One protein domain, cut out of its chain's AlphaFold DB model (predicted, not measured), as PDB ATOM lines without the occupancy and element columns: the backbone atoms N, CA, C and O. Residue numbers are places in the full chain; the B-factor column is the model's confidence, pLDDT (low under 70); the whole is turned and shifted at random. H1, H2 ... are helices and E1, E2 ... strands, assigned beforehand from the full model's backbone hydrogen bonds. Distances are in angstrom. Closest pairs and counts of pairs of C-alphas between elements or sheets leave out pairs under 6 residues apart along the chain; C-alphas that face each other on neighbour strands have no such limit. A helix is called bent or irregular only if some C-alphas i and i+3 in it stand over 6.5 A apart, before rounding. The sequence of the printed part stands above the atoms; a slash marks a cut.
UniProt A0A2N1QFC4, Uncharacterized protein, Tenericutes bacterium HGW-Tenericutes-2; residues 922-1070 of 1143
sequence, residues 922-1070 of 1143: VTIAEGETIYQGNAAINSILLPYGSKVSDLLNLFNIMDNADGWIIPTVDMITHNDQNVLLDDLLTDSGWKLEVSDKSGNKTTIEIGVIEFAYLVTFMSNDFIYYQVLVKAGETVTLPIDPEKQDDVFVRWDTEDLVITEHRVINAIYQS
ATOM      1  N   VAL A 922      21.383 -20.942  -9.803       92.12
ATOM      2  CA  VAL A 922      22.431 -21.178  -8.808       92.12
ATOM      3  C   VAL A 922      21.819 -21.150  -7.415       92.12
ATOM      4  O   VAL A 922      21.143 -20.191  -7.044       92.12
ATOM      5  N   THR A 923      22.093 -22.180  -6.628       91.19
ATOM      6  CA  THR A 923      21.785 -22.251  -5.199       91.19
ATOM      7  C   THR A 923      23.071 -22.402  -4.397       91.19
ATOM      8  O   THR A 923      24.138 -22.708  -4.931       91.19
ATOM      9  N   ILE A 924      22.986 -22.124  -3.100       85.75
ATOM     10  CA  ILE A 924      24.096 -22.274  -2.157       85.75
ATOM     11  C   ILE A 924      23.737 -23.447  -1.246       85.75
ATOM     12  O   ILE A 924      22.586 -23.523  -0.828       85.75
ATOM     13  N   ALA A 925      24.691 -24.330  -0.941       59.84
ATOM     14  CA  ALA A 925      24.517 -25.645  -0.304       59.84
ATOM     15  C   ALA A 925      23.727 -25.698   1.033       59.84
ATOM     16  O   ALA A 925      23.487 -26.785   1.544       59.84
ATOM     17  N   GLU A 926      23.288 -24.560   1.579       55.50
ATOM     18  CA  GLU A 926      22.488 -24.442   2.809       55.50
ATOM     19  C   GLU A 926      21.328 -23.420   2.690       55.50
ATOM     20  O   GLU A 926      20.776 -22.980   3.699       55.50
ATOM     21  N   GLY A 927      20.961 -22.988   1.476       59.16
ATOM     22  CA  GLY A 927      19.958 -21.940   1.256       59.16
ATOM     23  C   GLY A 927      18.872 -22.304   0.242       59.16
ATOM     24  O   GLY A 927      19.157 -22.822  -0.831       59.16
ATOM     25  N   GLU A 928      17.627 -21.924   0.545       69.19
ATOM     26  CA  GLU A 928      16.467 -22.047  -0.360       69.19
ATOM     27  C   GLU A 928      16.437 -20.961  -1.454       69.19
ATOM     28  O   GLU A 928      15.596 -20.976  -2.350       69.19
ATOM     29  N   THR A 929      17.328 -19.967  -1.376       81.88
ATOM     30  CA  THR A 929      17.331 -18.838  -2.314       81.88
ATOM     31  C   THR A 929      17.944 -19.245  -3.650       81.88
ATOM     32  O   THR A 929      19.119 -19.609  -3.719       81.88
ATOM     33  N   ILE A 930      17.150 -19.117  -4.712       88.12
ATOM     34  CA  ILE A 930      17.559 -19.356  -6.095       88.12
ATOM     35  C   ILE A 930      18.027 -18.036  -6.712       88.12
ATOM     36  O   ILE A 930      17.301 -17.041  -6.707       88.12
ATOM     37  N   TYR A 931      19.238 -18.037  -7.261       91.25
ATOM     38  CA  TYR A 931      19.808 -16.914  -7.997       91.25
ATOM     39  C   TYR A 931      19.819 -17.235  -9.494       91.25
ATOM     40  O   TYR A 931      20.338 -18.272  -9.906       91.25
ATOM     41  N   GLN A 932      19.258 -16.343 -10.309       91.00
ATOM     42  CA  GLN A 932      19.108 -16.531 -11.754       91.00
ATOM     43  C   GLN A 932      19.209 -15.178 -12.474       91.00
ATOM     44  O   GLN A 932      18.795 -14.148 -11.934       91.00
ATOM     45  N   GLY A 933      19.790 -15.152 -13.677       90.94
ATOM     46  CA  GLY A 933      20.041 -13.909 -14.408       90.94
ATOM     47  C   GLY A 933      21.087 -13.034 -13.709       90.94
ATOM     48  O   GLY A 933      22.183 -13.499 -13.421       90.94
ATOM     49  N   ASN A 934      20.780 -11.762 -13.437       93.31
ATOM     50  CA  ASN A 934      21.685 -10.869 -12.699       93.31
ATOM     51  C   ASN A 934      21.270 -10.789 -11.231       93.31
ATOM     52  O   ASN A 934      20.227 -10.212 -10.914       93.31
ATOM     53  N   ALA A 935      22.107 -11.313 -10.342       92.62
ATOM     54  CA  ALA A 935      21.820 -11.369  -8.919       92.62
ATOM     55  C   ALA A 935      23.023 -10.955  -8.059       92.62
ATOM     56  O   ALA A 935      24.151 -10.834  -8.536       92.62
ATOM     57  N   ALA A 936      22.774 -10.729  -6.770       91.12
ATOM     58  CA  ALA A 936      23.812 -10.412  -5.801       91.12
ATOM     59  C   ALA A 936      23.576 -11.159  -4.485       91.12
ATOM     60  O   ALA A 936      22.454 -11.203  -3.977       91.12
ATOM     61  N   ILE A 937      24.651 -11.704  -3.921       90.94
ATOM     62  CA  ILE A 937      24.674 -12.293  -2.584       90.94
ATOM     63  C   ILE A 937      25.243 -11.245  -1.635       90.94
ATOM     64  O   ILE A 937      26.381 -10.809  -1.792       90.94
ATOM     65  N   ASN A 938      24.465 -10.848  -0.627       87.56
ATOM     66  CA  ASN A 938      24.884  -9.800   0.307       87.56
ATOM     67  C   ASN A 938      26.132 -10.198   1.110       87.56
ATOM     68  O   ASN A 938      27.069  -9.406   1.220       87.56
ATOM     69  N   SER A 939      26.153 -11.417   1.658       88.75
ATOM     70  CA  SER A 939      27.298 -11.929   2.411       88.75
ATOM     71  C   SER A 939      27.362 -13.454   2.442       88.75
ATOM     72  O   SER A 939      26.316 -14.096   2.516       88.75
ATOM     73  N   ILE A 940      28.572 -14.018   2.471       89.31
ATOM     74  CA  ILE A 940      28.837 -15.454   2.675       89.31
ATOM     75  C   ILE A 940      29.773 -15.613   3.877       89.31
ATOM     76  O   ILE A 940      30.769 -14.899   3.967       89.31
ATOM     77  N   LEU A 941      29.471 -16.542   4.787       88.56
ATOM     78  CA  LEU A 941      30.334 -16.877   5.922       88.56
ATOM     79  C   LEU A 941      31.163 -18.125   5.596       88.56
ATOM     80  O   LEU A 941      30.599 -19.171   5.292       88.56
ATOM     81  N   LEU A 942      32.490 -18.025   5.679       90.25
ATOM     82  CA  LEU A 942      33.416 -19.121   5.374       90.25
ATOM     83  C   LEU A 942      34.493 -19.302   6.459       90.25
ATOM     84  O   LEU A 942      34.804 -18.362   7.201       90.25
ATOM     85  N   PRO A 943      35.101 -20.499   6.565       90.06
ATOM     86  CA  PRO A 943      36.279 -20.704   7.394       90.06
ATOM     87  C   PRO A 943      37.420 -19.735   7.048       90.06
ATOM     88  O   PRO A 943      37.721 -19.448   5.889       90.06
ATOM     89  N   TYR A 944      38.112 -19.241   8.070       86.88
ATOM     90  CA  TYR A 944      39.302 -18.425   7.892       86.88
ATOM     91  C   TYR A 944      40.380 -19.211   7.131       86.88
ATOM     92  O   TYR A 944      40.747 -20.316   7.522       86.88
ATOM     93  N   GLY A 945      40.907 -18.630   6.051       85.69
ATOM     94  CA  GLY A 945      41.866 -19.302   5.168       85.69
ATOM     95  C   GLY A 945      41.232 -20.127   4.044       85.69
ATOM     96  O   GLY A 945      41.971 -20.830   3.351       85.69
ATOM     97  N   SER A 946      39.912 -20.028   3.841       91.69
ATOM     98  CA  SER A 946      39.235 -20.639   2.699       91.69
ATOM     99  C   SER A 946      39.773 -20.159   1.353       91.69
ATOM    100  O   SER A 946      40.192 -19.008   1.181       91.69
ATOM    101  N   LYS A 947      39.742 -21.076   0.394       94.50
ATOM    102  CA  LYS A 947      40.214 -20.907  -0.977       94.50
ATOM    103  C   LYS A 947      39.054 -20.808  -1.960       94.50
ATOM    104  O   LYS A 947      37.915 -21.132  -1.629       94.50
ATOM    105  N   VAL A 948      39.350 -20.437  -3.203       91.94
ATOM    106  CA  VAL A 948      38.375 -20.452  -4.307       91.94
ATOM    107  C   VAL A 948      37.711 -21.824  -4.473       91.94
ATOM    108  O   VAL A 948      36.515 -21.883  -4.745       91.94
ATOM    109  N   SER A 949      38.438 -22.924  -4.248       89.94
ATOM    110  CA  SER A 949      37.851 -24.273  -4.234       89.94
ATOM    111  C   SER A 949      36.711 -24.423  -3.225       89.94
ATOM    112  O   SER A 949      35.715 -25.074  -3.521       89.94
ATOM    113  N   ASP A 950      36.841 -23.808  -2.050       90.56
ATOM    114  CA  ASP A 950      35.839 -23.901  -0.989       90.56
ATOM    115  C   ASP A 950      34.595 -23.089  -1.355       90.56
ATOM    116  O   ASP A 950      33.481 -23.534  -1.112       90.56
ATOM    117  N   LEU A 951      34.784 -21.936  -2.009       90.75
ATOM    118  CA  LEU A 951      33.689 -21.118  -2.532       90.75
ATOM    119  C   LEU A 951      32.932 -21.823  -3.670       90.75
ATOM    120  O   LEU A 951      31.711 -21.757  -3.710       90.75
ATOM    121  N   LEU A 952      33.630 -22.519  -4.573       90.31
ATOM    122  CA  LEU A 952      32.987 -23.302  -5.640       90.31
ATOM    123  C   LEU A 952      32.129 -24.438  -5.091       90.31
ATOM    124  O   LEU A 952      31.031 -24.656  -5.590       90.31
ATOM    125  N   ASN A 953      32.617 -25.131  -4.059       88.62
ATOM    126  CA  ASN A 953      31.905 -26.248  -3.436       88.62
ATOM    127  C   ASN A 953      30.599 -25.821  -2.749       88.62
ATOM    128  O   ASN A 953      29.780 -26.679  -2.432       88.62
ATOM    129  N   LEU A 954      30.402 -24.521  -2.508       89.50
ATOM    130  CA  LEU A 954      29.143 -24.002  -1.988       89.50
ATOM    131  C   LEU A 954      28.058 -23.886  -3.056       89.50
ATOM    132  O   LEU A 954      26.884 -23.903  -2.701       89.50
ATOM    133  N   PHE A 955      28.420 -23.713  -4.327       90.19
ATOM    134  CA  PHE A 955      27.446 -23.469  -5.380       90.19
ATOM    135  C   PHE A 955      26.926 -24.773  -5.958       90.19
ATOM    136  O   PHE A 955      27.690 -25.667  -6.314       90.19
ATOM    137  N   ASN A 956      25.615 -24.834  -6.122       90.06
ATOM    138  CA  ASN A 956      24.959 -25.875  -6.876       90.06
ATOM    139  C   ASN A 956      24.241 -25.235  -8.065       90.06
ATOM    140  O   ASN A 956      23.537 -24.241  -7.899       90.06
ATOM    141  N   ILE A 957      24.481 -25.745  -9.271       91.00
ATOM    142  CA  ILE A 957      24.057 -25.090 -10.510       91.00
ATOM    143  C   ILE A 957      23.222 -26.073 -11.320       91.00
ATOM    144  O   ILE A 957      23.699 -27.150 -11.677       91.00
ATOM    145  N   MET A 958      21.994 -25.683 -11.637       89.44
ATOM    146  CA  MET A 958      21.066 -26.491 -12.416       89.44
ATOM    147  C   MET A 958      20.460 -25.660 -13.537       89.44
ATOM    148  O   MET A 958      20.095 -24.505 -13.339       89.44
ATOM    149  N   ASP A 959      20.341 -26.267 -14.702       90.00
ATOM    150  CA  ASP A 959      19.698 -25.698 -15.873       90.00
ATOM    151  C   ASP A 959      18.521 -26.580 -16.304       90.00
ATOM    152  O   ASP A 959      18.557 -27.803 -16.135       90.00
ATOM    153  N   ASN A 960      17.464 -25.963 -16.828       81.69
ATOM    154  CA  ASN A 960      16.233 -26.636 -17.245       81.69
ATOM    155  C   ASN A 960      16.454 -27.580 -18.443       81.69
ATOM    156  O   ASN A 960      15.771 -28.598 -18.538       81.69
ATOM    157  N   ALA A 961      17.408 -27.285 -19.332       80.25
ATOM    158  CA  ALA A 961      17.706 -28.106 -20.504       80.25
ATOM    159  C   ALA A 961      18.988 -28.937 -20.341       80.25
ATOM    160  O   ALA A 961      19.045 -30.095 -20.763       80.25
ATOM    161  N   ASP A 962      20.022 -28.362 -19.725       80.19
ATOM    162  CA  ASP A 962      21.336 -28.992 -19.575       80.19
ATOM    163  C   ASP A 962      21.491 -29.831 -18.294       80.19
ATOM    164  O   ASP A 962      22.445 -30.613 -18.188       80.19
ATOM    165  N   GLY A 963      20.559 -29.715 -17.344       86.25
ATOM    166  CA  GLY A 963      20.601 -30.410 -16.061       86.25
ATOM    167  C   GLY A 963      21.679 -29.854 -15.125       86.25
ATOM    168  O   GLY A 963      21.915 -28.649 -15.063       86.25
ATOM    169  N   TRP A 964      22.330 -30.727 -14.350       87.94
ATOM    170  CA  TRP A 964      23.373 -30.316 -13.402       87.94
ATOM    171  C   TRP A 964      24.629 -29.805 -14.116       87.94
ATOM    172  O   TRP A 964      25.284 -30.538 -14.864       87.94
ATOM    173  N   ILE A 965      25.020 -28.568 -13.810       87.81
ATOM    174  CA  ILE A 965      26.257 -27.952 -14.286       87.81
ATOM    175  C   ILE A 965      27.292 -28.017 -13.160       87.81
ATOM    176  O   ILE A 965      27.089 -27.494 -12.069       87.81
ATOM    177  N   ILE A 966      28.434 -28.652 -13.425       89.31
ATOM    178  CA  ILE A 966      29.523 -28.761 -12.446       89.31
ATOM    179  C   ILE A 966      30.191 -27.382 -12.290       89.31
ATOM    180  O   ILE A 966      30.709 -26.863 -13.285       89.31
ATOM    181  N   PRO A 967      30.246 -26.795 -11.077       90.44
ATOM    182  CA  PRO A 967      30.969 -25.549 -10.845       90.44
ATOM    183  C   PRO A 967      32.459 -25.708 -11.164       90.44
ATOM    184  O   PRO A 967      33.111 -26.661 -10.732       90.44
ATOM    185  N   THR A 968      33.028 -24.759 -11.907       92.38
ATOM    186  CA  THR A 968      34.455 -24.762 -12.266       92.38
ATOM    187  C   THR A 968      35.099 -23.413 -11.981       92.38
ATOM    188  O   THR A 968      34.428 -22.387 -11.924       92.38
ATOM    189  N   VAL A 969      36.424 -23.403 -11.821       91.75
ATOM    190  CA  VAL A 969      37.185 -22.183 -11.500       91.75
ATOM    191  C   VAL A 969      37.036 -21.079 -12.545       91.75
ATOM    192  O   VAL A 969      37.048 -19.909 -12.181       91.75
ATOM    193  N   ASP A 970      36.813 -21.435 -13.811       93.00
ATOM    194  CA  ASP A 970      36.628 -20.473 -14.902       93.00
ATOM    195  C   ASP A 970      35.343 -19.640 -14.747       93.00
ATOM    196  O   ASP A 970      35.217 -18.585 -15.367       93.00
ATOM    197  N   MET A 971      34.407 -20.087 -13.903       94.50
ATOM    198  CA  MET A 971      33.182 -19.354 -13.577       94.50
ATOM    199  C   MET A 971      33.418 -18.263 -12.529       94.50
ATOM    200  O   MET A 971      32.580 -17.379 -12.386       94.50
ATOM    201  N   ILE A 972      34.525 -18.296 -11.775       94.62
ATOM    202  CA  ILE A 972      34.808 -17.318 -10.719       94.62
ATOM    203  C   ILE A 972      35.858 -16.317 -11.185       94.62
ATOM    204  O   ILE A 972      36.903 -16.662 -11.734       94.62
ATOM    205  N   THR A 973      35.603 -15.048 -10.885       94.81
ATOM    206  CA  THR A 973      36.571 -13.967 -11.057       94.81
ATOM    207  C   THR A 973      36.708 -13.155  -9.778       94.81
ATOM    208  O   THR A 973      35.778 -13.054  -8.973       94.81
ATOM    209  N   HIS A 974      37.884 -12.554  -9.600       94.94
ATOM    210  CA  HIS A 974      38.153 -11.569  -8.558       94.94
ATOM    211  C   HIS A 974      38.545 -10.247  -9.205       94.94
ATOM    212  O   HIS A 974      39.538 -10.183  -9.927       94.94
ATOM    213  N   ASN A 975      37.757  -9.193  -8.985       91.06
ATOM    214  CA  ASN A 975      37.910  -7.893  -9.650       91.06
ATOM    215  C   ASN A 975      38.055  -8.029 -11.182       91.06
ATOM    216  O   ASN A 975      38.960  -7.448 -11.784       91.06
ATOM    217  N   ASP A 976      37.197  -8.858 -11.788       89.94
ATOM    218  CA  ASP A 976      37.200  -9.200 -13.219       89.94
ATOM    219  C   ASP A 976      38.507  -9.843 -13.730       89.94
ATOM    220  O   ASP A 976      38.826  -9.768 -14.919       89.94
ATOM    221  N   GLN A 977      39.306 -10.451 -12.852       91.94
ATOM    222  CA  GLN A 977      40.477 -11.255 -13.215       91.94
ATOM    223  C   GLN A 977      40.235 -12.733 -12.897       91.94
ATOM    224  O   GLN A 977      39.575 -13.063 -11.911       91.94
ATOM    225  N   ASN A 978      40.796 -13.621 -13.719       91.50
ATOM    226  CA  ASN A 978      40.742 -15.064 -13.484       91.50
ATOM    227  C   ASN A 978      41.523 -15.431 -12.217       91.50
ATOM    228  O   ASN A 978      42.559 -14.831 -11.922       91.50
ATOM    229  N   VAL A 979      41.054 -16.465 -11.527       94.31
ATOM    230  CA  VAL A 979      41.642 -16.977 -10.285       94.31
ATOM    231  C   VAL A 979      42.039 -18.446 -10.432       94.31
ATOM    232  O   VAL A 979      41.667 -19.115 -11.395       94.31
ATOM    233  N   LEU A 980      42.824 -18.956  -9.489       92.62
ATOM    234  CA  LEU A 980      43.169 -20.370  -9.360       92.62
ATOM    235  C   LEU A 980      42.418 -20.992  -8.180       92.62
ATOM    236  O   LEU A 980      42.100 -20.315  -7.209       92.62
ATOM    237  N   LEU A 981      42.198 -22.311  -8.224       90.88
ATOM    238  CA  LEU A 981      41.504 -23.045  -7.154       90.88
ATOM    239  C   LEU A 981      42.143 -22.851  -5.770       90.88
ATOM    240  O   LEU A 981      41.436 -22.838  -4.768       90.88
ATOM    241  N   ASP A 982      43.468 -22.702  -5.730       91.19
ATOM    242  CA  ASP A 982      44.247 -22.554  -4.500       91.19
ATOM    243  C   ASP A 982      44.373 -21.104  -4.001       91.19
ATOM    244  O   ASP A 982      44.983 -20.888  -2.947       91.19
ATOM    245  N   ASP A 983      43.825 -20.122  -4.726       92.25
ATOM    246  CA  ASP A 983      43.875 -18.719  -4.318       92.25
ATOM    247  C   ASP A 983      43.045 -18.500  -3.046       92.25
ATOM    248  O   ASP A 983      41.948 -19.039  -2.894       92.25
ATOM    249  N   LEU A 984      43.583 -17.705  -2.118       91.88
ATOM    250  CA  LEU A 984      42.907 -17.366  -0.865       91.88
ATOM    251  C   LEU A 984      41.786 -16.357  -1.113       91.88
ATOM    252  O   LEU A 984      41.985 -15.357  -1.806       91.88
ATOM    253  N   LEU A 985      40.639 -16.587  -0.478       93.56
ATOM    254  CA  LEU A 985      39.517 -15.661  -0.545       93.56
ATOM    255  C   LEU A 985      39.819 -14.365   0.224       93.56
ATOM    256  O   LEU A 985      40.430 -14.375   1.295       93.56
ATOM    257  N   THR A 986      39.350 -13.241  -0.316       91.12
ATOM    258  CA  THR A 986      39.351 -11.924   0.344       91.12
ATOM    259  C   THR A 986      37.932 -11.467   0.657       91.12
ATOM    260  O   THR A 986      36.972 -12.038   0.150       91.12
ATOM    261  N   ASP A 987      37.800 -10.404   1.447       85.88
ATOM    262  CA  ASP A 987      36.519  -9.877   1.933       85.88
ATOM    263  C   ASP A 987      35.542  -9.413   0.841       85.88
ATOM    264  O   ASP A 987      34.344  -9.384   1.087       85.88
ATOM    265  N   SER A 988      36.014  -9.040  -0.349       90.00
ATOM    266  CA  SER A 988      35.181  -8.468  -1.411       90.00
ATOM    267  C   SER A 988      35.779  -8.671  -2.808       90.00
ATOM    268  O   SER A 988      36.942  -9.068  -2.950       90.00
ATOM    269  N   GLY A 989      34.979  -8.372  -3.839       88.88
ATOM    270  CA  GLY A 989      35.403  -8.338  -5.244       88.88
ATOM    271  C   GLY A 989      35.201  -9.645  -6.014       88.88
ATOM    272  O   GLY A 989      35.778  -9.792  -7.087       88.88
ATOM    273  N   TRP A 990      34.425 -10.592  -5.486       94.75
ATOM    274  CA  TRP A 990      34.191 -11.896  -6.109       94.75
ATOM    275  C   TRP A 990      32.920 -11.895  -6.960       94.75
ATOM    276  O   TRP A 990      31.883 -11.375  -6.545       94.75
ATOM    277  N   LYS A 991      33.000 -12.508  -8.141       94.88
ATOM    278  CA  LYS A 991      31.879 -12.657  -9.072       94.88
ATOM    279  C   LYS A 991      31.855 -14.075  -9.632       94.88
ATOM    280  O   LYS A 991      32.899 -14.576 -10.050       94.88
ATOM    281  N   LEU A 992      30.671 -14.677  -9.676       94.62
ATOM    282  CA  LEU A 992      30.395 -15.935 -10.367       94.62
ATOM    283  C   LEU A 992      29.648 -15.637 -11.677       94.62
ATOM    284  O   LEU A 992      28.642 -14.933 -11.664       94.62
ATOM    285  N   GLU A 993      30.119 -16.157 -12.806       95.00
ATOM    286  CA  GLU A 993      29.441 -16.106 -14.105       95.00
ATOM    287  C   GLU A 993      29.314 -17.526 -14.661       95.00
ATOM    288  O   GLU A 993      30.306 -18.203 -14.926       95.00
ATOM    289  N   VAL A 994      28.075 -17.973 -14.837       93.44
ATOM    290  CA  VAL A 994      27.726 -19.302 -15.336       93.44
ATOM    291  C   VAL A 994      27.075 -19.145 -16.702       93.44
ATOM    292  O   VAL A 994      26.272 -18.234 -16.906       93.44
ATOM    293  N   SER A 995      27.429 -20.010 -17.650       91.62
ATOM    294  CA  SER A 995      26.761 -20.103 -18.950       91.62
ATOM    295  C   SER A 995      26.382 -21.551 -19.241       91.62
ATOM    296  O   SER A 995      27.191 -22.444 -18.985       91.62
ATOM    297  N   ASP A 996      25.182 -21.762 -19.770       89.56
ATOM    298  CA  ASP A 996      24.748 -23.053 -20.319       89.56
ATOM    299  C   ASP A 996      25.351 -23.303 -21.723       89.56
ATOM    300  O   ASP A 996      26.157 -22.510 -22.238       89.56
ATOM    301  N   LYS A 997      24.987 -24.425 -22.358       87.38
ATOM    302  CA  LYS A 997      25.427 -24.763 -23.723       87.38
ATOM    303  C   LYS A 997      24.775 -23.892 -24.798       87.38
ATOM    304  O   LYS A 997      25.366 -23.731 -25.871       87.38
ATOM    305  N   SER A 998      23.594 -23.348 -24.530       85.50
ATOM    306  CA  SER A 998      22.832 -22.461 -25.418       85.50
ATOM    307  C   SER A 998      23.370 -21.021 -25.416       85.50
ATOM    308  O   SER A 998      23.105 -20.244 -26.337       85.50
ATOM    309  N   GLY A 999      24.211 -20.685 -24.435       87.06
ATOM    310  CA  GLY A 999      24.832 -19.387 -24.229       87.06
ATOM    311  C   GLY A 999      24.053 -18.446 -23.309       87.06
ATOM    312  O   GLY A 999      24.448 -17.276 -23.224       87.06
ATOM    313  N   ASN A1000      22.990 -18.898 -22.629       90.69
ATOM    314  CA  ASN A1000      22.302 -18.071 -21.637       90.69
ATOM    315  C   ASN A1000      23.143 -18.003 -20.353       90.69
ATOM    316  O   ASN A1000      23.950 -18.885 -20.053       90.69
ATOM    317  N   LYS A1001      23.046 -16.879 -19.631       93.31
ATOM    318  CA  LYS A1001      24.010 -16.518 -18.585       93.31
ATOM    319  C   LYS A1001      23.372 -16.086 -17.276       93.31
ATOM    320  O   LYS A1001      22.535 -15.185 -17.273       93.31
ATOM    321  N   THR A1002      23.909 -16.606 -16.175       95.38
ATOM    322  CA  THR A1002      23.647 -16.120 -14.814       95.38
ATOM    323  C   THR A1002      24.917 -15.512 -14.225       95.38
ATOM    324  O   THR A1002      25.980 -16.128 -14.234       95.38
ATOM    325  N   THR A1003      24.814 -14.280 -13.730       95.12
ATOM    326  CA  THR A1003      25.895 -13.521 -13.093       95.12
ATOM    327  C   THR A1003      25.524 -13.197 -11.651       95.12
ATOM    328  O   THR A1003      24.481 -12.596 -11.395       95.12
ATOM    329  N   ILE A1004      26.402 -13.555 -10.715       94.88
ATOM    330  CA  ILE A1004      26.218 -13.345  -9.280       94.88
ATOM    331  C   ILE A1004      27.385 -12.542  -8.718       94.88
ATOM    332  O   ILE A1004      28.530 -12.998  -8.721       94.88
ATOM    333  N   GLU A1005      27.087 -11.355  -8.201       94.19
ATOM    334  CA  GLU A1005      28.045 -10.542  -7.451       94.19
ATOM    335  C   GLU A1005      28.028 -10.925  -5.965       94.19
ATOM    336  O   GLU A1005      26.969 -10.975  -5.341       94.19
ATOM    337  N   ILE A1006      29.197 -11.180  -5.373       92.88
ATOM    338  CA  ILE A1006      29.319 -11.506  -3.947       92.88
ATOM    339  C   ILE A1006      29.780 -10.248  -3.210       92.88
ATOM    340  O   ILE A1006      30.907  -9.782  -3.387       92.88
ATOM    341  N   GLY A1007      28.891  -9.701  -2.380       88.19
ATOM    342  CA  GLY A1007      29.099  -8.455  -1.651       88.19
ATOM    343  C   GLY A1007      30.251  -8.542  -0.654       88.19
ATOM    344  O   GLY A1007      31.254  -7.844  -0.811       88.19
ATOM    345  N   VAL A1008      30.106  -9.384   0.376       91.62
ATOM    346  CA  VAL A1008      31.128  -9.565   1.419       91.62
ATOM    347  C   VAL A1008      31.343 -11.042   1.758       91.62
ATOM    348  O   VAL A1008      30.388 -11.764   2.030       91.62
ATOM    349  N   ILE A1009      32.596 -11.494   1.814       90.81
ATOM    350  CA  ILE A1009      32.959 -12.778   2.426       90.81
ATOM    351  C   ILE A1009      33.426 -12.513   3.858       90.81
ATOM    352  O   ILE A1009      34.455 -11.878   4.092       90.81
ATOM    353  N   GLU A1010      32.650 -12.990   4.826       90.44
ATOM    354  CA  GLU A1010      33.011 -12.965   6.237       90.44
ATOM    355  C   GLU A1010      33.788 -14.235   6.600       90.44
ATOM    356  O   GLU A1010      33.426 -15.336   6.191       90.44
ATOM    357  N   PHE A1011      34.837 -14.090   7.414       90.25
ATOM    358  CA  PHE A1011      35.648 -15.219   7.862       90.25
ATOM    359  C   PHE A1011      35.437 -15.521   9.345       90.25
ATOM    360  O   PHE A1011      35.437 -14.619  10.186       90.25
ATOM    361  N   ALA A1012      35.326 -16.807   9.664       90.81
ATOM    362  CA  ALA A1012      35.173 -17.324  11.020       90.81
ATOM    363  C   ALA A1012      36.066 -18.551  11.252       90.81
ATOM    364  O   ALA A1012      36.520 -19.202  10.316       90.81
ATOM    365  N   TYR A1013      36.345 -18.884  12.507       90.19
ATOM    366  CA  TYR A1013      37.106 -20.079  12.847       90.19
ATOM    367  C   TYR A1013      36.175 -21.276  13.023       90.19
ATOM    368  O   TYR A1013      35.157 -21.196  13.706       90.19
ATOM    369  N   LEU A1014      36.550 -22.398  12.411       90.75
ATOM    370  CA  LEU A1014      35.864 -23.677  12.577       90.75
ATOM    371  C   LEU A1014      36.154 -24.265  13.961       90.75
ATOM    372  O   LEU A1014      37.311 -24.553  14.285       90.75
ATOM    373  N   VAL A1015      35.101 -24.474  14.745       90.62
ATOM    374  CA  VAL A1015      35.136 -25.221  16.003       90.62
ATOM    375  C   VAL A1015      34.513 -26.587  15.769       90.62
ATOM    376  O   VAL A1015      33.395 -26.685  15.272       90.62
ATOM    377  N   THR A1016      35.246 -27.640  16.112       90.94
ATOM    378  CA  THR A1016      34.828 -29.035  15.967       90.94
ATOM    379  C   THR A1016      34.698 -29.670  17.343       90.94
ATOM    380  O   THR A1016      35.682 -29.813  18.063       90.94
ATOM    381  N   PHE A1017      33.490 -30.066  17.707       88.75
ATOM    382  CA  PHE A1017      33.218 -30.876  18.882       88.75
ATOM    383  C   PHE A1017      33.318 -32.345  18.497       88.75
ATOM    384  O   PHE A1017      32.698 -32.777  17.528       88.75
ATOM    385  N   MET A1018      34.102 -33.107  19.246       86.88
ATOM    386  CA  MET A1018      34.356 -34.525  19.021       86.88
ATOM    387  C   MET A1018      33.767 -35.344  20.167       86.88
ATOM    388  O   MET A1018      33.961 -35.016  21.343       86.88
ATOM    389  N   SER A1019      33.110 -36.449  19.825       85.75
ATOM    390  CA  SER A1019      32.799 -37.517  20.775       85.75
ATOM    391  C   SER A1019      33.533 -38.780  20.331       85.75
ATOM    392  O   SER A1019      33.265 -39.331  19.262       85.75
ATOM    393  N   ASN A1020      34.505 -39.219  21.136       80.44
ATOM    394  CA  ASN A1020      35.504 -40.221  20.745       80.44
ATOM    395  C   ASN A1020      36.251 -39.805  19.454       80.44
ATOM    396  O   ASN A1020      36.770 -38.693  19.389       80.44
ATOM    397  N   ASP A1021      36.305 -40.681  18.442       80.56
ATOM    398  CA  ASP A1021      37.024 -40.465  17.176       80.56
ATOM    399  C   ASP A1021      36.148 -39.862  16.051       80.56
ATOM    400  O   ASP A1021      36.604 -39.758  14.910       80.56
ATOM    401  N   PHE A1022      34.906 -39.450  16.339       78.50
ATOM    402  CA  PHE A1022      33.978 -38.894  15.343       78.50
ATOM    403  C   PHE A1022      33.579 -37.446  15.662       78.50
ATOM    404  O   PHE A1022      33.515 -37.037  16.825       78.50
ATOM    405  N   ILE A1023      33.303 -36.672  14.608       84.06
ATOM    406  CA  ILE A1023      32.804 -35.295  14.710       84.06
ATOM    407  C   ILE A1023      31.369 -35.344  15.231       84.06
ATOM    408  O   ILE A1023      30.489 -35.892  14.574       84.06
ATOM    409  N   TYR A1024      31.148 -34.766  16.406       85.19
ATOM    410  CA  TYR A1024      29.832 -34.639  17.021       85.19
ATOM    411  C   TYR A1024      29.087 -33.402  16.511       85.19
ATOM    412  O   TYR A1024      27.905 -33.469  16.198       85.19
ATOM    413  N   TYR A1025      29.780 -32.264  16.410       86.75
ATOM    414  CA  TYR A1025      29.194 -31.008  15.945       86.75
ATOM    415  C   TYR A1025      30.275 -30.074  15.396       86.75
ATOM    416  O   TYR A1025      31.388 -30.031  15.919       86.75
ATOM    417  N   GLN A1026      29.958 -29.301  14.359       87.94
ATOM    418  CA  GLN A1026      30.838 -28.270  13.812       87.94
ATOM    419  C   GLN A1026      30.098 -26.947  13.686       87.94
ATOM    420  O   GLN A1026      28.927 -26.910  13.325       87.94
ATOM    421  N   VAL A1027      30.797 -25.853  13.983       90.81
ATOM    422  CA  VAL A1027      30.242 -24.503  13.874       90.81
ATOM    423  C   VAL A1027      31.333 -23.496  13.530       90.81
ATOM    424  O   VAL A1027      32.479 -23.617  13.972       90.81
ATOM    425  N   LEU A1028      30.975 -22.489  12.737       90.44
ATOM    426  CA  LEU A1028      31.816 -21.330  12.463       90.44
ATOM    427  C   LEU A1028      31.571 -20.244  13.513       90.44
ATOM    428  O   LEU A1028      30.443 -19.802  13.706       90.44
ATOM    429  N   VAL A1029      32.638 -19.792  14.174       88.38
ATOM    430  CA  VAL A1029      32.584 -18.762  15.222       88.38
ATOM    431  C   VAL A1029      33.515 -17.612  14.857       88.38
ATOM    432  O   VAL A1029      34.683 -17.837  14.525       88.38
ATOM    433  N   LYS A1030      33.024 -16.367  14.887       87.75
ATOM    434  CA  LYS A1030      33.856 -15.204  14.545       87.75
ATOM    435  C   LYS A1030      34.969 -15.019  15.579       87.75
ATOM    436  O   LYS A1030      34.831 -15.354  16.755       87.75
ATOM    437  N   ALA A1031      36.094 -14.468  15.133       86.31
ATOM    438  CA  ALA A1031      37.258 -14.258  15.985       86.31
ATOM    439  C   ALA A1031      36.919 -13.400  17.223       86.31
ATOM    440  O   ALA A1031      36.453 -12.269  17.098       86.31
ATOM    441  N   GLY A1032      37.210 -13.923  18.414       84.31
ATOM    442  CA  GLY A1032      36.954 -13.274  19.701       84.31
ATOM    443  C   GLY A1032      35.552 -13.505  20.271       84.31
ATOM    444  O   GLY A1032      35.289 -13.041  21.381       84.31
ATOM    445  N   GLU A1033      34.671 -14.214  19.561       91.06
ATOM    446  CA  GLU A1033      33.370 -14.637  20.085       91.06
ATOM    447  C   GLU A1033      33.479 -15.940  20.882       91.06
ATOM    448  O   GLU A1033      34.439 -16.706  20.758       91.06
ATOM    449  N   THR A1034      32.482 -16.177  21.731       89.19
ATOM    450  CA  THR A1034      32.390 -17.379  22.558       89.19
ATOM    451  C   THR A1034      31.556 -18.434  21.836       89.19
ATOM    452  O   THR A1034      30.416 -18.150  21.471       89.19
ATOM    453  N   VAL A1035      32.083 -19.647  21.653       91.12
ATOM    454  CA  VAL A1035      31.321 -20.769  21.092       91.12
ATOM    455  C   VAL A1035      30.269 -21.252  22.088       91.12
ATOM    456  O   VAL A1035      30.555 -21.456  23.270       91.12
ATOM    457  N   THR A1036      29.045 -21.451  21.609       88.25
ATOM    458  CA  THR A1036      27.994 -22.107  22.390       88.25
ATOM    459  C   THR A1036      28.231 -23.612  22.353       88.25
ATOM    460  O   THR A1036      28.413 -24.185  21.281       88.25
ATOM    461  N   LEU A1037      28.248 -24.247  23.524       85.19
ATOM    462  CA  LEU A1037      28.379 -25.697  23.615       85.19
ATOM    463  C   LEU A1037      27.153 -26.377  22.976       85.19
ATOM    464  O   LEU A1037      26.030 -25.926  23.227       85.19
ATOM    465  N   PRO A1038      27.343 -27.439  22.171       87.56
ATOM    466  CA  PRO A1038      26.237 -28.256  21.695       87.56
ATOM    467  C   PRO A1038      25.640 -29.061  22.858       87.56
ATOM    468  O   PRO A1038      26.169 -29.053  23.973       87.56
ATOM    469  N   ILE A1039      24.529 -29.748  22.597       85.31
ATOM    470  CA  ILE A1039      23.894 -30.641  23.573       85.31
ATOM    471  C   ILE A1039      24.905 -31.710  24.024       85.31
ATOM    472  O   ILE A1039      25.792 -32.100  23.264       85.31
ATOM    473  N   ASP A1040      24.808 -32.141  25.282       84.75
ATOM    474  CA  ASP A1040      25.713 -33.141  25.843       84.75
ATOM    475  C   ASP A1040      25.590 -34.474  25.065       84.75
ATOM    476  O   ASP A1040      24.481 -34.982  24.893       84.75
ATOM    477  N   PRO A1041      26.699 -35.058  24.573       82.56
ATOM    478  CA  PRO A1041      26.668 -36.262  23.752       82.56
ATOM    479  C   PRO A1041      26.367 -37.509  24.588       82.56
ATOM    480  O   PRO A1041      27.121 -37.857  25.502       82.56
ATOM    481  N   GLU A1042      25.315 -38.237  24.223       77.00
ATOM    482  CA  GLU A1042      24.957 -39.507  24.856       77.00
ATOM    483  C   GLU A1042      25.927 -40.632  24.464       77.00
ATOM    484  O   GLU A1042      26.365 -40.739  23.316       77.00
ATOM    485  N   LYS A1043      26.289 -41.480  25.436       71.88
ATOM    486  CA  LYS A1043      27.145 -42.652  25.226       71.88
ATOM    487  C   LYS A1043      26.630 -43.825  26.053       71.88
ATOM    488  O   LYS A1043      26.360 -43.687  27.241       71.88
ATOM    489  N   GLN A1044      26.516 -44.985  25.419       55.00
ATOM    490  CA  GLN A1044      26.102 -46.221  26.076       55.00
ATOM    491  C   GLN A1044      27.120 -46.612  27.169       55.00
ATOM    492  O   GLN A1044      28.322 -46.635  26.908       55.00
ATOM    493  N   ASP A1045      26.628 -46.893  28.381       57.16
ATOM    494  CA  ASP A1045      27.367 -47.355  29.575       57.16
ATOM    495  C   ASP A1045      28.336 -46.357  30.251       57.16
ATOM    496  O   ASP A1045      28.936 -46.689  31.278       57.16
ATOM    497  N   ASP A1046      28.453 -45.120  29.750       71.56
ATOM    498  CA  ASP A1046      29.189 -44.046  30.419       71.56
ATOM    499  C   ASP A1046      28.379 -42.739  30.487       71.56
ATOM    500  O   ASP A1046      27.770 -42.301  29.516       71.56
ATOM    501  N   VAL A1047      28.462 -42.032  31.613       72.88
ATOM    502  CA  VAL A1047      27.814 -40.725  31.791       72.88
ATOM    503  C   VAL A1047      28.732 -39.612  31.283       72.88
ATOM    504  O   VAL A1047      29.887 -39.530  31.712       72.88
ATOM    505  N   PHE A1048      28.231 -38.744  30.391       82.00
ATOM    506  CA  PHE A1048      28.934 -37.524  29.975       82.00
ATOM    507  C   PHE A1048      29.164 -36.612  31.183       82.00
ATOM    508  O   PHE A1048      28.249 -36.305  31.944       82.00
ATOM    509  N   VAL A1049      30.409 -36.183  31.364       79.31
ATOM    510  CA  VAL A1049      30.824 -35.368  32.506       79.31
ATOM    511  C   VAL A1049      30.948 -33.903  32.105       79.31
ATOM    512  O   VAL A1049      30.454 -33.032  32.816       79.31
ATOM    513  N   ARG A1050      31.682 -33.626  31.019       82.94
ATOM    514  CA  ARG A1050      31.935 -32.284  30.471       82.94
ATOM    515  C   ARG A1050      32.736 -32.364  29.174       82.94
ATOM    516  O   ARG A1050      33.352 -33.385  28.875       82.94
ATOM    517  N   TRP A1051      32.831 -31.237  28.482       86.44
ATOM    518  CA  TRP A1051      33.834 -31.000  27.447       86.44
ATOM    519  C   TRP A1051      35.229 -30.780  28.061       86.44
ATOM    520  O   TRP A1051      35.362 -30.329  29.201       86.44
ATOM    521  N   ASP A1052      36.285 -31.103  27.320       84.19
ATOM    522  CA  ASP A1052      37.684 -31.072  27.770       84.19
ATOM    523  C   ASP A1052      38.272 -29.666  27.971       84.19
ATOM    524  O   ASP A1052      39.425 -29.521  28.393       84.19
ATOM    525  N   THR A1053      37.478 -28.621  27.736       84.44
ATOM    526  CA  THR A1053      37.879 -27.234  27.930       84.44
ATOM    527  C   THR A1053      36.754 -26.362  28.487       84.44
ATOM    528  O   THR A1053      35.584 -26.547  28.169       84.44
ATOM    529  N   GLU A1054      37.128 -25.387  29.317       81.06
ATOM    530  CA  GLU A1054      36.228 -24.347  29.847       81.06
ATOM    531  C   GLU A1054      36.430 -22.996  29.137       81.06
ATOM    532  O   GLU A1054      35.659 -22.059  29.333       81.06
ATOM    533  N   ASP A1055      37.477 -22.879  28.312       88.56
ATOM    534  CA  ASP A1055      37.734 -21.686  27.514       88.56
ATOM    535  C   ASP A1055      36.962 -21.779  26.199       88.56
ATOM    536  O   ASP A1055      37.311 -22.553  25.312       88.56
ATOM    537  N   LEU A1056      35.891 -21.000  26.101       88.75
ATOM    538  CA  LEU A1056      34.983 -21.017  24.961       88.75
ATOM    539  C   LEU A1056      35.226 -19.851  23.994       88.75
ATOM    540  O   LEU A1056      34.532 -19.760  22.991       88.75
ATOM    541  N   VAL A1057      36.188 -18.961  24.256       90.31
ATOM    542  CA  VAL A1057      36.507 -17.855  23.339       90.31
ATOM    543  C   VAL A1057      37.352 -18.378  22.178       90.31
ATOM    544  O   VAL A1057      38.369 -19.041  22.382       90.31
ATOM    545  N   ILE A1058      36.941 -18.081  20.945       91.69
ATOM    546  CA  ILE A1058      37.549 -18.645  19.740       91.69
ATOM    547  C   ILE A1058      38.412 -17.606  19.035       91.69
ATOM    548  O   ILE A1058      37.924 -16.613  18.502       91.69
ATOM    549  N   THR A1059      39.719 -17.849  18.995       88.56
ATOM    550  CA  THR A1059      40.685 -17.018  18.253       88.56
ATOM    551  C   THR A1059      41.441 -17.788  17.172       88.56
ATOM    552  O   THR A1059      42.286 -17.208  16.499       88.56
ATOM    553  N   GLU A1060      41.163 -19.083  17.023       88.06
ATOM    554  CA  GLU A1060      41.731 -19.984  16.018       88.06
ATOM    555  C   GLU A1060      40.817 -21.206  15.828       88.06
ATOM    556  O   GLU A1060      39.890 -21.414  16.614       88.06
ATOM    557  N   HIS A1061      41.072 -22.021  14.799       88.50
ATOM    558  CA  HIS A1061      40.380 -23.304  14.632       88.50
ATOM    559  C   HIS A1061      40.602 -24.194  15.856       88.50
ATOM    560  O   HIS A1061      41.737 -24.341  16.312       88.50
ATOM    561  N   ARG A1062      39.536 -24.807  16.373       88.75
ATOM    562  CA  ARG A1062      39.588 -25.521  17.654       88.75
ATOM    563  C   ARG A1062      38.885 -26.866  17.583       88.75
ATOM    564  O   ARG A1062      37.824 -26.977  16.980       88.75
ATOM    565  N   VAL A1063      39.463 -27.866  18.246       90.25
ATOM    566  CA  VAL A1063      38.833 -29.169  18.490       90.25
ATOM    567  C   VAL A1063      38.562 -29.301  19.991       90.25
ATOM    568  O   VAL A1063      39.456 -29.018  20.787       90.25
ATOM    569  N   ILE A1064      37.341 -29.679  20.368       89.75
ATOM    570  CA  ILE A1064      36.870 -29.814  21.757       89.75
ATOM    571  C   ILE A1064      36.321 -31.233  21.944       89.75
ATOM    572  O   ILE A1064      35.460 -31.647  21.178       89.75
ATOM    573  N   ASN A1065      36.796 -31.983  22.940       86.50
ATOM    574  CA  ASN A1065      36.467 -33.409  23.111       86.50
ATOM    575  C   ASN A1065      35.566 -33.671  24.331       86.50
ATOM    576  O   ASN A1065      35.705 -33.018  25.364       86.50
ATOM    577  N   ALA A1066      34.665 -34.652  24.241       84.38
ATOM    578  CA  ALA A1066      33.805 -35.095  25.349       84.38
ATOM    579  C   ALA A1066      34.535 -35.993  26.382       84.38
ATOM    580  O   ALA A1066      35.379 -36.810  26.013       84.38
ATOM    581  N   ILE A1067      34.188 -35.881  27.677       79.19
ATOM    582  CA  ILE A1067      34.734 -36.680  28.804       79.19
ATOM    583  C   ILE A1067      33.613 -37.487  29.503       79.19
ATOM    584  O   ILE A1067      32.544 -36.936  29.739       79.19
ATOM    585  N   TYR A1068      33.877 -38.748  29.903       79.12
ATOM    586  CA  TYR A1068      32.889 -39.762  30.357       79.12
ATOM    587  C   TYR A1068      33.278 -40.536  31.670       79.12
ATOM    588  O   TYR A1068      34.471 -40.593  31.981       79.12
ATOM    589  N   GLN A1069      32.323 -41.140  32.430       67.94
ATOM    590  CA  GLN A1069      32.528 -41.964  33.675       67.94
ATOM    591  C   GLN A1069      31.535 -43.176  33.844       67.94
ATOM    592  O   GLN A1069      30.363 -43.013  33.528       67.94
ATOM    593  N   SER A1070      31.953 -44.339  34.415       49.91
ATOM    594  CA  SER A1070      31.195 -45.644  34.479       49.91
ATOM    595  C   SER A1070      30.519 -46.050  35.849       49.91
ATOM    596  O   SER A1070      30.874 -45.487  36.887       49.91
TER     597      SER A1070
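AT A GLANCE: This is residues 922 to 1070 of the 1143 residues of an uncharacterized protein of Tenericutes bacterium HGW-Tenericutes-2 (UniProt A0A2N1QFC4). One long bent strand, E7, joins two lobes end to end. The lobe at its start holds E2, E5 and E6 beside E7, with helix H1 and a small sheet E1 E3 E4; the thinner lobe at its end is the rest of E7 with E8, E10 and E9. The printed part has 149 residues with one named helix and ten named strands, in the order E1 E2 H1 E3 E4 E5 E6 E7 E8 E9 E10, and its class is mostly strand. The large sheet is branched and mixed, and the small one, in the order E1 E3 E4, is antiparallel. The whole is loose, with a radius of gyration of the C-alphas of 19.6 A, and only just a rod, spanning 65 by 32 by 24 A.

IN THESE COORDINATES: E7, residues 1001 to 1019, is 45.5 A long, from C-alpha 1001 at (24.010, -16.518, -18.585) to C-alpha 1019 at (32.799, -37.517, 20.775), and bends by 78 degrees at residue 1008. E2, residues 934 to 943, spans 26.7 A and bends by 57 degrees at residue 938. E5 is residues 972 to 974 and E6 residues 990 to 995. E8, residues 1022 to 1029, spans 20.2 A; E9 is residues 1047 to 1051; E10, residues 1062 to 1069, spans 24.0 A. E1, residues 922 to 924, begins at C-alpha 922 (22.431, -21.178, -8.808). H1 is residues 948 to 952, E3 residues 955 to 959 and E4 residues 963 to 965.

HOW THE PARTS SIT: E2 and E10 lie on one side of E7, E6 and E8 on the other side. E2 is parallel to E7, with N 937 and O 1005 2.8 A apart; E10 is parallel too, with N 1064 and O 1016 at 2.8 A. E5 E6 E7 E8 form a meander, each strand the antiparallel neighbour of the one before: N 973 and O 991 are 2.9 A apart, N 1004 and O 992 2.8 A, N 1015 and O 1027 2.9 A. E9 and E10 form a hairpin, with N 1049 and O 1067 at 2.8 A. H1 is on this strongly twisted sheet at a height of 6.7 A, over none of its strands; in H1 every O i to N i+4 pair is within hydrogen-bond range. In the small sheet N 923 and O 956 are 2.8 A apart, and N 959 and O 963 2.9 A.

THE WHOLE: The two C-alphas farthest apart, of Ser 998 and Ser 1070, are 64.8 A from each other. The printed part has no cut. The links E5 to E6 and E8 to E9 are long. The mean pLDDT of the printed part is 87.0; residues 925 to 928, 1044 to 1045 and 1069 to 1070 are under 70.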